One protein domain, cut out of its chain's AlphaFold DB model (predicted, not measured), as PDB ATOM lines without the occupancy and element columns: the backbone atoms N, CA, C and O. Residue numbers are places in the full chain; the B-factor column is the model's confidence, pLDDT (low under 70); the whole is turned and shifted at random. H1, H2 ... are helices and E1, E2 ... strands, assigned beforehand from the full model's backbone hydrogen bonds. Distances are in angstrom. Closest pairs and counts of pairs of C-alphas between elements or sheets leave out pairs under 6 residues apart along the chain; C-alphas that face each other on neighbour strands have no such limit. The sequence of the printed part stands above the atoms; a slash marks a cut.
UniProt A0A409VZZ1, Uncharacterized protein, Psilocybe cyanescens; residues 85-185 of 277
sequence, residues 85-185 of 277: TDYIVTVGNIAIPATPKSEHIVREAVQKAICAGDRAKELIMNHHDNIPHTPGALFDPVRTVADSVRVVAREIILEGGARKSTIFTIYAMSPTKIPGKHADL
ATOM      1  N   THR A  85      29.824  76.445 137.497       46.06
ATOM      2  CA  THR A  85      29.204  76.272 138.808       46.06
ATOM      3  C   THR A  85      29.528  74.910 139.357       46.06
ATOM      4  O   THR A  85      29.391  73.913 138.646       46.06
ATOM      5  N   ASP A  86      29.778  74.856 140.655       50.25
ATOM      6  CA  ASP A  86      29.875  73.591 141.380       50.25
ATOM      7  C   ASP A  86      28.511  72.889 141.540       50.25
ATOM      8  O   ASP A  86      28.450  71.743 141.981       50.25
ATOM      9  N   TYR A  87      27.405  73.555 141.172       54.28
ATOM     10  CA  TYR A  87      26.036  73.058 141.328       54.28
ATOM     11  C   TYR A  87      25.311  72.979 139.989       54.28
ATOM     12  O   TYR A  87      24.656  73.923 139.546       54.28
ATOM     13  N   ILE A  88      25.384  71.797 139.384       60.41
ATOM     14  CA  ILE A  88      24.628  71.459 138.182       60.41
ATOM     15  C   ILE A  88      23.498  70.512 138.571       60.41
ATOM     16  O   ILE A  88      23.733  69.435 139.119       60.41
ATOM     17  N   VAL A  89      22.264  70.892 138.245       68.75
ATOM     18  CA  VAL A  89      21.100  70.008 138.358       68.75
ATOM     19  C   VAL A  89      20.519  69.792 136.974       68.75
ATOM     20  O   VAL A  89      20.131  70.732 136.286       68.75
ATOM     21  N   THR A  90      20.444  68.535 136.553       68.75
ATOM     22  CA  THR A  90      19.830  68.170 135.280       68.75
ATOM     23  C   THR A  90      18.418  67.659 135.521       68.75
ATOM     24  O   THR A  90      18.224  66.641 136.184       68.75
ATOM     25  N   VAL A  91      17.428  68.345 134.957       69.38
ATOM     26  CA  VAL A  91      16.033  67.902 134.962       69.38
ATOM     27  C   VAL A  91      15.711  67.341 133.583       69.38
ATOM     28  O   VAL A  91      15.680  68.063 132.587       69.38
ATOM     29  N   GLY A  92      15.523  66.026 133.517       67.94
ATOM     30  CA  GLY A  92      15.200  65.310 132.283       67.94
ATOM     31  C   GLY A  92      13.741  64.865 132.214       67.94
ATOM     32  O   GLY A  92      12.991  64.966 133.182       67.94
ATOM     33  N   ASN A  93      13.370  64.305 131.060       60.12
ATOM     34  CA  ASN A  93      12.083  63.645 130.824       60.12
ATOM     35  C   ASN A  93      10.852  64.559 130.964       60.12
ATOM     36  O   ASN A  93       9.760  64.109 131.312       60.12
ATOM     37  N   ILE A  94      11.019  65.847 130.670       69.50
ATOM     38  CA  ILE A  94       9.912  66.793 130.608       69.50
ATOM     39  C   ILE A  94       9.488  66.950 129.145       69.50
ATOM     40  O   ILE A  94      10.307  67.241 128.275       69.50
ATOM     41  N   ALA A  95       8.191  66.790 128.876       76.50
ATOM     42  CA  ALA A  95       7.588  66.987 127.555       76.50
ATOM     43  C   ALA A  95       7.400  68.481 127.212       76.50
ATOM     44  O   ALA A  95       6.337  68.900 126.762       76.50
ATOM     45  N   ILE A  96       8.419  69.300 127.471       83.69
ATOM     46  CA  ILE A  96       8.443  70.728 127.149       83.69
ATOM     47  C   ILE A  96       9.520  70.936 126.079       83.69
ATOM     48  O   ILE A  96      10.618  70.405 126.233       83.69
ATOM     49  N   PRO A  97       9.254  71.675 124.991       90.44
ATOM     50  CA  PRO A  97      10.230  71.866 123.921       90.44
ATOM     51  C   PRO A  97      11.438  72.697 124.380       90.44
ATOM     52  O   PRO A  97      11.289  73.662 125.133       90.44
ATOM     53  N   ALA A  98      12.629  72.363 123.870       90.81
ATOM     54  CA  ALA A  98      13.866  73.103 124.121       90.81
ATOM     55  C   ALA A  98      13.811  74.491 123.459       90.81
ATOM     56  O   ALA A  98      14.182  74.672 122.302       90.81
ATOM     57  N   THR A  99      13.264  75.468 124.179       94.56
ATOM     58  CA  THR A  99      13.029  76.833 123.693       94.56
ATOM     59  C   THR A  99      13.414  77.846 124.769       94.56
ATOM     60  O   THR A  99      13.206  77.554 125.951       94.56
ATOM     61  N   PRO A 100      13.844  79.069 124.403       95.25
ATOM     62  CA  PRO A 100      14.159  80.119 125.380       95.25
ATOM     63  C   PRO A 100      12.992  80.447 126.323       95.25
ATOM     64  O   PRO A 100      13.174  80.703 127.511       95.25
ATOM     65  N   LYS A 101      11.750  80.370 125.821       96.31
ATOM     66  CA  LYS A 101      10.543  80.535 126.646       96.31
ATOM     67  C   LYS A 101      10.447  79.460 127.733       96.31
ATOM     68  O   LYS A 101      10.061  79.757 128.858       96.31
ATOM     69  N   SER A 102      10.795  78.222 127.398       93.00
ATOM     70  CA  SER A 102      10.760  77.103 128.340       93.00
ATOM     71  C   SER A 102      11.888  77.179 129.362       93.00
ATOM     72  O   SER A 102      11.644  76.948 130.542       93.00
ATOM     73  N   GLU A 103      13.090  77.585 128.945       93.19
ATOM     74  CA  GLU A 103      14.197  77.894 129.862       93.19
ATOM     75  C   GLU A 103      13.791  78.963 130.879       93.19
ATOM     76  O   GLU A 103      14.009  78.789 132.076       93.19
ATOM     77  N   HIS A 104      13.127  80.032 130.425       95.50
ATOM     78  CA  HIS A 104      12.636  81.095 131.297       95.50
ATOM     79  C   HIS A 104      11.604  80.594 132.319       95.50
ATOM     80  O   HIS A 104      11.724  80.910 133.500       95.50
ATOM     81  N   ILE A 105      10.635  79.774 131.891       93.38
ATOM     82  CA  ILE A 105       9.622  79.181 132.782       93.38
ATOM     83  C   ILE A 105      10.282  78.295 133.846       93.38
ATOM     84  O   ILE A 105       9.965  78.407 135.031       93.38
ATOM     85  N   VAL A 106      11.211  77.425 133.438       89.62
ATOM     86  CA  VAL A 106      11.935  76.540 134.365       89.62
ATOM     87  C   VAL A 106      12.782  77.364 135.332       89.62
ATOM     88  O   VAL A 106      12.752  77.104 136.532       89.62
ATOM     89  N   ARG A 107      13.471  78.401 134.846       93.81
ATOM     90  CA  ARG A 107      14.250  79.325 135.677       93.81
ATOM     91  C   ARG A 107      13.382  79.976 136.752       93.81
ATOM     92  O   ARG A 107      13.729  79.887 137.923       93.81
ATOM     93  N   GLU A 108      12.239  80.562 136.394       93.94
ATOM     94  CA  GLU A 108      11.334  81.180 137.374       93.94
ATOM     95  C   GLU A 108      10.808  80.178 138.410       93.94
ATOM     96  O   GLU A 108      10.678  80.508 139.591       93.94
ATOM     97  N   ALA A 109      10.503  78.949 137.986       90.25
ATOM     98  CA  ALA A 109      10.053  77.895 138.889       90.25
ATOM     99  C   ALA A 109      11.149  77.513 139.897       90.25
ATOM    100  O   ALA A 109      10.872  77.405 141.092       90.25
ATOM    101  N   VAL A 110      12.394  77.371 139.436       89.12
ATOM    102  CA  VAL A 110      13.557  77.093 140.291       89.12
ATOM    103  C   VAL A 110      13.816  78.252 141.252       89.12
ATOM    104  O   VAL A 110      13.984  78.025 142.447       89.12
ATOM    105  N   GLN A 111      13.769  79.495 140.769       91.31
ATOM    106  CA  GLN A 111      13.921  80.694 141.599       91.31
ATOM    107  C   GLN A 111      12.886  80.744 142.723       91.31
ATOM    108  O   GLN A 111      13.230  80.957 143.885       91.31
ATOM    109  N   LYS A 112      11.614  80.488 142.396       90.00
ATOM    110  CA  LYS A 112      10.536  80.396 143.389       90.00
ATOM    111  C   LYS A 112      10.783  79.261 144.380       90.00
ATOM    112  O   LYS A 112      10.571  79.463 145.569       90.00
ATOM    113  N   ALA A 113      11.252  78.102 143.919       87.62
ATOM    114  CA  ALA A 113      11.544  76.964 144.787       87.62
ATOM    115  C   ALA A 113      12.681  77.261 145.780       87.62
ATOM    116  O   ALA A 113      12.541  76.947 146.960       87.62
ATOM    117  N   ILE A 114      13.759  77.922 145.342       86.94
ATOM    118  CA  ILE A 114      14.857  78.364 146.221       86.94
ATOM    119  C   ILE A 114      14.333  79.368 147.256       86.94
ATOM    120  O   ILE A 114      14.533  79.189 148.456       86.94
ATOM    121  N   CYS A 115      13.592  80.385 146.809       90.81
ATOM    122  CA  CYS A 115      13.044  81.432 147.675       90.81
ATOM    123  C   CYS A 115      11.910  80.962 148.600       90.81
ATOM    124  O   CYS A 115      11.578  81.664 149.554       90.81
ATOM    125  N   ALA A 116      11.279  79.819 148.336       88.12
ATOM    126  CA  ALA A 116      10.207  79.271 149.169       88.12
ATOM    127  C   ALA A 116      10.672  78.107 150.055       88.12
ATOM    128  O   ALA A 116      10.065  77.868 151.093       88.12
ATOM    129  N   GLY A 117      11.727  77.384 149.670       88.12
ATOM    130  CA  GLY A 117      12.165  76.172 150.357       88.12
ATOM    131  C   GLY A 117      12.995  76.452 151.608       88.12
ATOM    132  O   GLY A 117      14.131  76.910 151.502       88.12
ATOM    133  N   ASP A 118      12.477  76.082 152.782       86.88
ATOM    134  CA  ASP A 118      13.154  76.300 154.072       86.88
ATOM    135  C   ASP A 118      14.553  75.678 154.125       86.88
ATOM    136  O   ASP A 118      15.497  76.320 154.571       86.88
ATOM    137  N   ARG A 119      14.726  74.466 153.579       82.25
ATOM    138  CA  ARG A 119      16.040  73.799 153.516       82.25
ATOM    139  C   ARG A 119      17.042  74.532 152.628       82.25
ATOM    140  O   ARG A 119      18.221  74.581 152.958       82.25
ATOM    141  N   ALA A 120      16.588  75.068 151.495       82.88
ATOM    142  CA  ALA A 120      17.458  75.813 150.590       82.88
ATOM    143  C   ALA A 120      17.896  77.124 151.250       82.88
ATOM    144  O   ALA A 120      19.081  77.445 151.252       82.88
ATOM    145  N   LYS A 121      16.951  77.832 151.885       87.31
ATOM    146  CA  LYS A 121      17.240  79.027 152.682       87.31
ATOM    147  C   LYS A 121      18.229  78.737 153.794       87.31
ATOM    148  O   LYS A 121      19.223  79.435 153.894       87.31
ATOM    149  N   GLU A 122      17.973  77.714 154.603       85.12
ATOM    150  CA  GLU A 122      18.845  77.338 155.714       85.12
ATOM    151  C   GLU A 122      20.266  77.037 155.225       85.12
ATOM    152  O   GLU A 122      21.223  77.587 155.763       85.12
ATOM    153  N   LEU A 123      20.408  76.246 154.156       84.19
ATOM    154  CA  LEU A 123      21.708  75.945 153.557       84.19
ATOM    155  C   LEU A 123      22.441  77.219 153.112       84.19
ATOM    156  O   LEU A 123      23.608  77.397 153.450       84.19
ATOM    157  N   ILE A 124      21.763  78.100 152.372       88.94
ATOM    158  CA  ILE A 124      22.364  79.330 151.843       88.94
ATOM    159  C   ILE A 124      22.731  80.278 152.987       88.94
ATOM    160  O   ILE A 124      23.859  80.754 153.054       88.94
ATOM    161  N   MET A 125      21.815  80.514 153.926       89.31
ATOM    162  CA  MET A 125      22.047  81.403 155.064       89.31
ATOM    163  C   MET A 125      23.214  80.917 155.929       89.31
ATOM    164  O   MET A 125      24.022  81.735 156.368       89.31
ATOM    165  N   ASN A 126      23.354  79.603 156.116       88.00
ATOM    166  CA  ASN A 126      24.432  79.022 156.914       88.00
ATOM    167  C   ASN A 126      25.788  78.978 156.182       88.00
ATOM    168  O   ASN A 126      26.825  78.905 156.846       88.00
ATOM    169  N   HIS A 127      25.803  79.004 154.844       86.75
ATOM    170  CA  HIS A 127      26.998  78.732 154.035       86.75
ATOM    171  C   HIS A 127      27.102  79.639 152.796       86.75
ATOM    172  O   HIS A 127      27.162  79.117 151.692       86.75
ATOM    173  N   HIS A 128      27.110  80.968 152.965       89.38
ATOM    174  CA  HIS A 128      27.154  81.970 151.879       89.38
ATOM    175  C   HIS A 128      28.549  82.591 151.632       89.38
ATOM    176  O   HIS A 128      28.663  83.714 151.144       89.38
ATOM    177  N   ASP A 129      29.628  81.891 151.984       88.62
ATOM    178  CA  ASP A 129      31.008  82.398 151.912       88.62
ATOM    179  C   ASP A 129      31.536  82.630 150.482       88.62
ATOM    180  O   ASP A 129      32.589  83.250 150.304       88.62
ATOM    181  N   ASN A 130      30.816  82.150 149.465       84.88
ATOM    182  CA  ASN A 130      31.126  82.375 148.053       84.88
ATOM    183  C   ASN A 130      30.335  83.532 147.423       84.88
ATOM    184  O   ASN A 130      30.571  83.874 146.269       84.88
ATOM    185  N   ILE A 131      29.395  84.133 148.155       87.06
ATOM    186  CA  ILE A 131      28.567  85.218 147.630       87.06
ATOM    187  C   ILE A 131      29.287  86.555 147.865       87.06
ATOM    188  O   ILE A 131      29.603  86.866 149.017       87.06
ATOM    189  N   PRO A 132      29.529  87.371 146.820       81.88
ATOM    190  CA  PRO A 132      30.130  88.692 146.981       81.88
ATOM    191  C   PRO A 132      29.279  89.562 147.912       81.88
ATOM    192  O   PRO A 132      28.087  89.766 147.675       81.88
ATOM    193  N   HIS A 133      29.884  90.074 148.983       81.62
ATOM    194  CA  HIS A 133      29.216  90.974 149.915       81.62
ATOM    195  C   HIS A 133      29.610  92.419 149.604       81.62
ATOM    196  O   HIS A 133      30.705  92.856 149.959       81.62
ATOM    197  N   THR A 134      28.705  93.193 149.002       76.94
ATOM    198  CA  THR A 134      28.899  94.639 148.819       76.94
ATOM    199  C   THR A 134      28.564  95.378 150.121       76.94
ATOM    200  O   THR A 134      27.405  95.354 150.552       76.94
ATOM    201  N   PRO A 135      29.526  96.052 150.781       77.25
ATOM    202  CA  PRO A 135      29.251  96.803 152.003       77.25
ATOM    203  C   PRO A 135      28.190  97.891 151.774       77.25
ATOM    204  O   PRO A 135      28.295  98.679 150.839       77.25
ATOM    205  N   GLY A 136      27.172  97.948 152.637       68.94
ATOM    206  CA  GLY A 136      26.139  98.993 152.610       68.94
ATOM    207  C   GLY A 136      24.908  98.700 151.741       68.94
ATOM    208  O   GLY A 136      23.952  99.471 151.793       68.94
ATOM    209  N   ALA A 137      24.883  97.592 150.996       78.69
ATOM    210  CA  ALA A 137      23.676  97.110 150.326       78.69
ATOM    211  C   ALA A 137      22.853  96.192 151.248       78.69
ATOM    212  O   ALA A 137      23.398  95.524 152.128       78.69
ATOM    213  N   LEU A 138      21.532  96.131 151.032       78.75
ATOM    214  CA  LEU A 138      20.683  95.089 151.617       78.75
ATOM    215  C   LEU A 138      21.131  93.734 151.057       78.75
ATOM    216  O   LEU A 138      20.792  93.374 149.933       78.75
ATOM    217  N   PHE A 139      21.940  93.018 151.833       87.06
ATOM    218  CA  PHE A 139      22.482  91.723 151.452       87.06
ATOM    219  C   PHE A 139      21.468  90.615 151.761       87.06
ATOM    220  O   PHE A 139      21.212  90.302 152.923       87.06
ATOM    221  N   ASP A 140      20.896  90.028 150.710       92.88
ATOM    222  CA  ASP A 140      20.061  88.831 150.792       92.88
ATOM    223  C   ASP A 140      20.742  87.694 150.006       92.88
ATOM    224  O   ASP A 140      20.602  87.615 148.781       92.88
ATOM    225  N   PRO A 141      21.491  86.803 150.683       91.06
ATOM    226  CA  PRO A 141      22.233  85.740 150.011       91.06
ATOM    227  C   PRO A 141      21.306  84.740 149.308       91.06
ATOM    228  O   PRO A 141      21.671  84.182 148.275       91.06
ATOM    229  N   VAL A 142      20.084  84.534 149.821       92.69
ATOM    230  CA  VAL A 142      19.090  83.654 149.190       92.69
ATOM    231  C   VAL A 142      18.665  84.242 147.856       92.69
ATOM    232  O   VAL A 142      18.620  83.531 146.848       92.69
ATOM    233  N   ARG A 143      18.385  85.548 147.842       94.12
ATOM    234  CA  ARG A 143      18.013  86.257 146.624       94.12
ATOM    235  C   ARG A 143      19.151  86.270 145.611       94.12
ATOM    236  O   ARG A 143      18.892  85.973 144.450       94.12
ATOM    237  N   THR A 144      20.391  86.507 146.039       91.75
ATOM    238  CA  THR A 144      21.556  86.486 145.141       91.75
ATOM    239  C   THR A 144      21.745  85.117 144.479       91.75
ATOM    240  O   THR A 144      21.907  85.043 143.260       91.75
ATOM    241  N   VAL A 145      21.643  84.014 145.234       88.94
ATOM    242  CA  VAL A 145      21.714  82.658 144.653       88.94
ATOM    243  C   VAL A 145      20.548  82.407 143.698       88.94
ATOM    244  O   VAL A 145      20.765  81.906 142.596       88.94
ATOM    245  N   ALA A 146      19.319  82.774 144.070       91.94
ATOM    246  CA  ALA A 146      18.158  82.597 143.200       91.94
ATOM    247  C   ALA A 146      18.290  83.406 141.896       91.94
ATOM    248  O   ALA A 146      18.053  82.885 140.805       91.94
ATOM    249  N   ASP A 147      18.713  84.664 141.971       93.56
ATOM    250  CA  ASP A 147      18.866  85.519 140.796       93.56
ATOM    251  C   ASP A 147      20.025  85.057 139.885       93.56
ATOM    252  O   ASP A 147      19.959  85.272 138.676       93.56
ATOM    253  N   SER A 148      21.003  84.309 140.417       90.94
ATOM    254  CA  SER A 148      22.086  83.681 139.636       90.94
ATOM    255  C   SER A 148      21.665  82.460 138.800       90.94
ATOM    256  O   SER A 148      22.462  81.957 138.007       90.94
ATOM    257  N   VAL A 149      20.440  81.947 138.972       90.75
ATOM    258  CA  VAL A 149      19.995  80.722 138.291       90.75
ATOM    259  C   VAL A 149      19.957  80.922 136.773       90.75
ATOM    260  O   VAL A 149      19.185  81.731 136.250       90.75
ATOM    261  N   ARG A 150      20.721  80.100 136.051       90.19
ATOM    262  CA  ARG A 150      20.688  79.968 134.588       90.19
ATOM    263  C   ARG A 150      20.152  78.593 134.209       90.19
ATOM    264  O   ARG A 150      20.445  77.595 134.860       90.19
ATOM    265  N   VAL A 151      19.367  78.526 133.139       88.88
ATOM    266  CA  VAL A 151      18.797  77.271 132.636       88.88
ATOM    267  C   VAL A 151      19.099  77.156 131.154       88.88
ATOM    268  O   VAL A 151      18.857  78.098 130.410       88.88
ATOM    269  N   VAL A 152      19.607  75.996 130.742       88.00
ATOM    270  CA  VAL A 152      19.901  75.668 129.345       88.00
ATOM    271  C   VAL A 152      19.110  74.429 128.962       88.00
ATOM    272  O   VAL A 152      19.266  73.375 129.577       88.00
ATOM    273  N   ALA A 153      18.273  74.536 127.939       88.56
ATOM    274  CA  ALA A 153      17.513  73.426 127.398       88.56
ATOM    275  C   ALA A 153      18.267  72.779 126.234       88.56
ATOM    276  O   ALA A 153      18.769  73.446 125.331       88.56
ATOM    277  N   ARG A 154      18.320  71.450 126.225       84.88
ATOM    278  CA  ARG A 154      18.877  70.654 125.132       84.88
ATOM    279  C   ARG A 154      17.873  69.606 124.707       84.88
ATOM    280  O   ARG A 154      17.403  68.816 125.523       84.88
ATOM    281  N   GLU A 155      17.564  69.591 123.419       85.94
ATOM    282  CA  GLU A 155      16.810  68.497 122.826       85.94
ATOM    283  C   GLU A 155      17.742  67.295 122.643       85.94
ATOM    284  O   GLU A 155      18.838  67.411 122.092       85.94
ATOM    285  N   ILE A 156      17.301  66.139 123.118       81.12
ATOM    286  CA  ILE A 156      17.939  64.852 122.891       81.12
ATOM    287  C   ILE A 156      17.017  63.967 122.059       81.12
ATOM    288  O   ILE A 156      15.799  63.923 122.252       81.12
ATOM    289  N   ILE A 157      17.617  63.237 121.127       79.50
ATOM    290  CA  ILE A 157      16.926  62.238 120.318       79.50
ATOM    291  C   ILE A 157      17.117  60.893 121.018       79.50
ATOM    292  O   ILE A 157      18.245  60.432 121.188       79.50
ATOM    293  N   LEU A 158      16.018  60.289 121.465       77.00
ATOM    294  CA  LEU A 158      16.032  58.975 122.106       77.00
ATOM    295  C   LEU A 158      16.175  57.861 121.058       77.00
ATOM    296  O   LEU A 158      15.880  58.057 119.873       77.00
ATOM    297  N   GLU A 159      16.629  56.684 121.502       75.19
ATOM    298  CA  GLU A 159      16.868  55.525 120.635       75.19
ATOM    299  C   GLU A 159      15.668  55.237 119.717       75.19
ATOM    300  O   GLU A 159      14.515  55.187 120.149       75.19
ATOM    301  N   GLY A 160      15.961  55.076 118.424       69.69
ATOM    302  CA  GLY A 160      14.967  54.882 117.368       69.69
ATOM    303  C   GLY A 160      14.549  56.155 116.626       69.69
ATOM    304  O   GLY A 160      13.707  56.069 115.740       69.69
ATOM    305  N   GLY A 161      15.094  57.334 116.964       70.12
ATOM    306  CA  GLY A 161      14.914  58.579 116.195       70.12
ATOM    307  C   GLY A 161      13.505  59.188 116.244       70.12
ATOM    308  O   GLY A 161      13.314  60.342 115.872       70.12
ATOM    309  N   ALA A 162      12.522  58.434 116.736       73.44
ATOM    310  CA  ALA A 162      11.111  58.797 116.719       73.44
ATOM    311  C   ALA A 162      10.678  59.661 117.913       73.44
ATOM    312  O   ALA A 162       9.600  60.249 117.882       73.44
ATOM    313  N   ARG A 163      11.477  59.727 118.987       75.31
ATOM    314  CA  ARG A 163      11.127  60.469 120.206       75.31
ATOM    315  C   ARG A 163      12.188  61.506 120.537       75.31
ATOM    316  O   ARG A 163      13.351  61.173 120.753       75.31
ATOM    317  N   LYS A 164      11.747  62.756 120.616       80.75
ATOM    318  CA  LYS A 164      12.514  63.878 121.153       80.75
ATOM    319  C   LYS A 164      12.188  64.019 122.636       80.75
ATOM    320  O   LYS A 164      11.027  63.902 123.027       80.75
ATOM    321  N   SER A 165      13.201  64.246 123.457       82.62
ATOM    322  CA  SER A 165      13.044  64.611 124.864       82.62
ATOM    323  C   SER A 165      13.881  65.847 125.139       82.62
ATOM    324  O   SER A 165      14.900  66.057 124.488       82.62
ATOM    325  N   THR A 166      13.459  66.673 126.086       83.44
ATOM    326  CA  THR A 166      14.222  67.857 126.474       83.44
ATOM    327  C   THR A 166      14.862  67.623 127.826       83.44
ATOM    328  O   THR A 166      14.221  67.169 128.778       83.44
ATOM    329  N   ILE A 167      16.142  67.956 127.899       83.75
ATOM    330  CA  ILE A 167      16.912  68.030 129.126       83.75
ATOM    331  C   ILE A 167      17.108  69.504 129.458       83.75
ATOM    332  O   ILE A 167      17.569  70.266 128.615       83.75
ATOM    333  N   PHE A 168      16.795  69.895 130.687       81.94
ATOM    334  CA  PHE A 168      17.119  71.213 131.217       81.94
ATOM    335  C   PHE A 168      18.304  71.081 132.166       81.94
ATOM    336  O   PHE A 168      18.210  70.423 133.201       81.94
ATOM    337  N   THR A 169      19.420  71.707 131.819       83.06
ATOM    338  CA  THR A 169      20.559  71.857 132.717       83.06
ATOM    339  C   THR A 169      20.415  73.175 133.454       83.06
ATOM    340  O   THR A 169      20.407  74.242 132.841       83.06
ATOM    341  N   ILE A 170      20.258  73.087 134.765       84.00
ATOM    342  CA  ILE A 170      20.133  74.218 135.671       84.00
ATOM    343  C   ILE A 170      21.492  74.435 136.308       84.00
ATOM    344  O   ILE A 170      22.110  73.494 136.808       84.00
ATOM    345  N   TYR A 171      21.904  75.688 136.325       85.12
ATOM    346  CA  TYR A 171      23.108  76.127 136.979       85.12
ATOM    347  C   TYR A 171      22.784  77.257 137.950       85.12
ATOM    348  O   TYR A 171      21.923  78.090 137.663       85.12
ATOM    349  N   ALA A 172      23.478  77.305 139.079       86.06
ATOM    350  CA  ALA A 172      23.350  78.375 140.062       86.06
ATOM    351  C   ALA A 172      24.696  78.630 140.741       86.06
ATOM    352  O   ALA A 172      25.516  77.717 140.859       86.06
ATOM    353  N   MET A 173      24.917  79.854 141.218       84.88
ATOM    354  CA  MET A 173      26.067  80.173 142.059       84.88
ATOM    355  C   MET A 173      26.055  79.277 143.300       84.88
ATOM    356  O   MET A 173      25.027  79.141 143.969       84.88
ATOM    357  N   SER A 174      27.199  78.668 143.620       84.19
ATOM    358  CA  SER A 174      27.321  77.970 144.895       84.19
ATOM    359  C   SER A 174      27.253  78.985 146.030       84.19
ATOM    360  O   SER A 174      27.968  79.987 145.953       84.19
ATOM    361  N   PRO A 175      26.479  78.732 147.097       84.56
ATOM    362  CA  PRO A 175      26.548  79.590 148.265       84.56
ATOM    363  C   PRO A 175      27.925  79.462 148.955       84.56
ATOM    364  O   PRO A 175      28.394  80.437 149.536       84.56
ATOM    365  N   THR A 176      28.636  78.331 148.812       82.12
ATOM    366  CA  THR A 176      29.878  78.046 149.548       82.12
ATOM    367  C   THR A 176      31.093  77.782 148.669       82.12
ATOM    368  O   THR A 176      30.982  77.195 147.598       82.12
ATOM    369  N   LYS A 177      32.290  78.149 149.142       80.06
ATOM    370  CA  LYS A 177      33.552  77.822 148.456       80.06
ATOM    371  C   LYS A 177      33.970  76.366 148.661       80.06
ATOM    372  O   LYS A 177      34.899  75.893 148.012       80.06
ATOM    373  N   ILE A 178      33.320  75.646 149.584       79.19
ATOM    374  CA  ILE A 178      33.679  74.270 149.965       79.19
ATOM    375  C   ILE A 178      32.480  73.327 149.759       79.19
ATOM    376  O   ILE A 178      31.962  72.752 150.724       79.19
ATOM    377  N   PRO A 179      32.025  73.119 148.509       66.94
ATOM    378  CA  PRO A 179      30.823  72.339 148.219       66.94
ATOM    379  C   PRO A 179      30.871  70.931 148.815       66.94
ATOM    380  O   PRO A 179      29.901  70.501 149.422       66.94
ATOM    381  N   GLY A 180      32.010  70.234 148.763       63.31
ATOM    382  CA  GLY A 180      32.138  68.867 149.293       63.31
ATOM    383  C   GLY A 180      31.953  68.717 150.811       63.31
ATOM    384  O   GLY A 180      31.755  67.604 151.288       63.31
ATOM    385  N   LYS A 181      32.014  69.812 151.581       65.62
ATOM    386  CA  LYS A 181      31.812  69.805 153.040       65.62
ATOM    387  C   LYS A 181      30.353  70.053 153.434       65.62
ATOM    388  O   LYS A 181      29.932  69.624 154.505       65.62
ATOM    389  N   HIS A 182      29.611  70.762 152.585       62.09
ATOM    390  CA  HIS A 182      28.267  71.266 152.878       62.09
ATOM    391  C   HIS A 182      27.186  70.633 151.994       62.09
ATOM    392  O   HIS A 182      26.021  70.576 152.381       62.09
ATOM    393  N   ALA A 183      27.563  70.110 150.826       57.47
ATOM    394  CA  ALA A 183      26.750  69.181 150.069       57.47
ATOM    395  C   ALA A 183      26.839  67.826 150.769       57.47
ATOM    396  O   ALA A 183      27.769  67.051 150.545       57.47
ATOM    397  N   ASP A 184      25.880  67.544 151.644       54.47
ATOM    398  CA  ASP A 184      25.707  66.199 152.172       54.47
ATOM    399  C   ASP A 184      25.208  65.272 151.050       54.47
ATOM    400  O   ASP A 184      24.023  64.973 150.916       54.47
ATOM    401  N   LEU A 185      26.140  64.840 150.198       45.75
ATOM    402  CA  LEU A 185      25.914  63.878 149.119       45.75
ATOM    403  C   LEU A 185      25.620  62.468 149.664       45.75
ATOM    404  O   LEU A 185      25.333  61.558 148.885       45.75
TER     405      LEU A 185
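What this domain is: This is residues 85 to 185 of the 277 residues of an uncharacterized protein of Psilocybe cyanescens (UniProt A0A409VZZ1). A narrow, strongly twisted sheet of three strands has one long helix, H1, packed slantwise over one of its faces, and no named helix is on its other face. Beyond one end of the sheet the short helices H2 and H3 gather at the last turns of H1, with the loop of residues 127 to 140 reaching outward there; at the opposite end the hairpin tip, residues 158 to 163, sticks out. The printed part has 101 residues with four named helices and three named strands, in the order E1 H1 H2 H3 E2 E3 H4; the sheet runs E1 E3 E2, antiparallel, and the class is mixed, helices and strands. The whole is loose, with a radius of gyration of the C-alphas of 15.8 A, and elongated, spanning 54 by 28 by 21 A.

Where its parts are: E1, residues 87 to 94, begins at C-alpha 87 (26.036, 73.058, 141.328) and is 20.4 A long. H1, residues 100 to 116, starts at C-alpha 100 (14.159, 80.119, 125.380) and runs 24.1 A. H2 is residues 118 to 126 and H3 residues 141 to 147. E2, residues 150 to 157, is 23.1 A long, and E3, residues 164 to 172, is 26.2 A long. H4, residues 179 to 182, ends at C-alpha 182 (28.267, 71.266, 152.878).

How they stand to each other: E1 and the inner strand E3 are antiparallel at 157 degrees, with N 91 and O 168 2.8 A apart, within hydrogen-bond range. E2 and E3 form a hairpin, antiparallel at 158 degrees, with N 154 and O 167 2.8 A apart. H1 on one face of the sheet makes two layers, helix over strands; its height over the sheet is 9.4 A. It lies over E3 and E2, slantwise to the strands, at 44 degrees to E3 on the local plane. The closest C-alphas of H1 and E2 are those of Glu 103 and Val 151, 5.4 A. With residues 110 to 115 alone, H1 touches H3 at a shallow tilt of 16 degrees, opposite ways, closest at C-alphas 111 and 146, 4.9 A. H1 and H2 only just touch, with 3 pairs of C-alphas within 8 A, only at the corner, about perpendicular at 77 degrees; C-alphas 114 and 120 are closest, 5.7 A. H2 touches H3 at a steep tilt of 62 degrees, closest at C-alphas 124 and 142, 6.0 A. H4 touches no helix. In H1, H2 and H3 every O i to N i+4 pair is within hydrogen-bond range; H4 is too short for such a pair.

The domain as a whole: The two C-alphas farthest apart, those of Gly 136 and Gly 160, are 57.6 A apart. The printed part has no cut, and the link from H2 to H3, 14 residues, is long. The mean pLDDT of the printed part is 81.7; residues 85 to 94, 136, 160 and 179 to 185 are under 70.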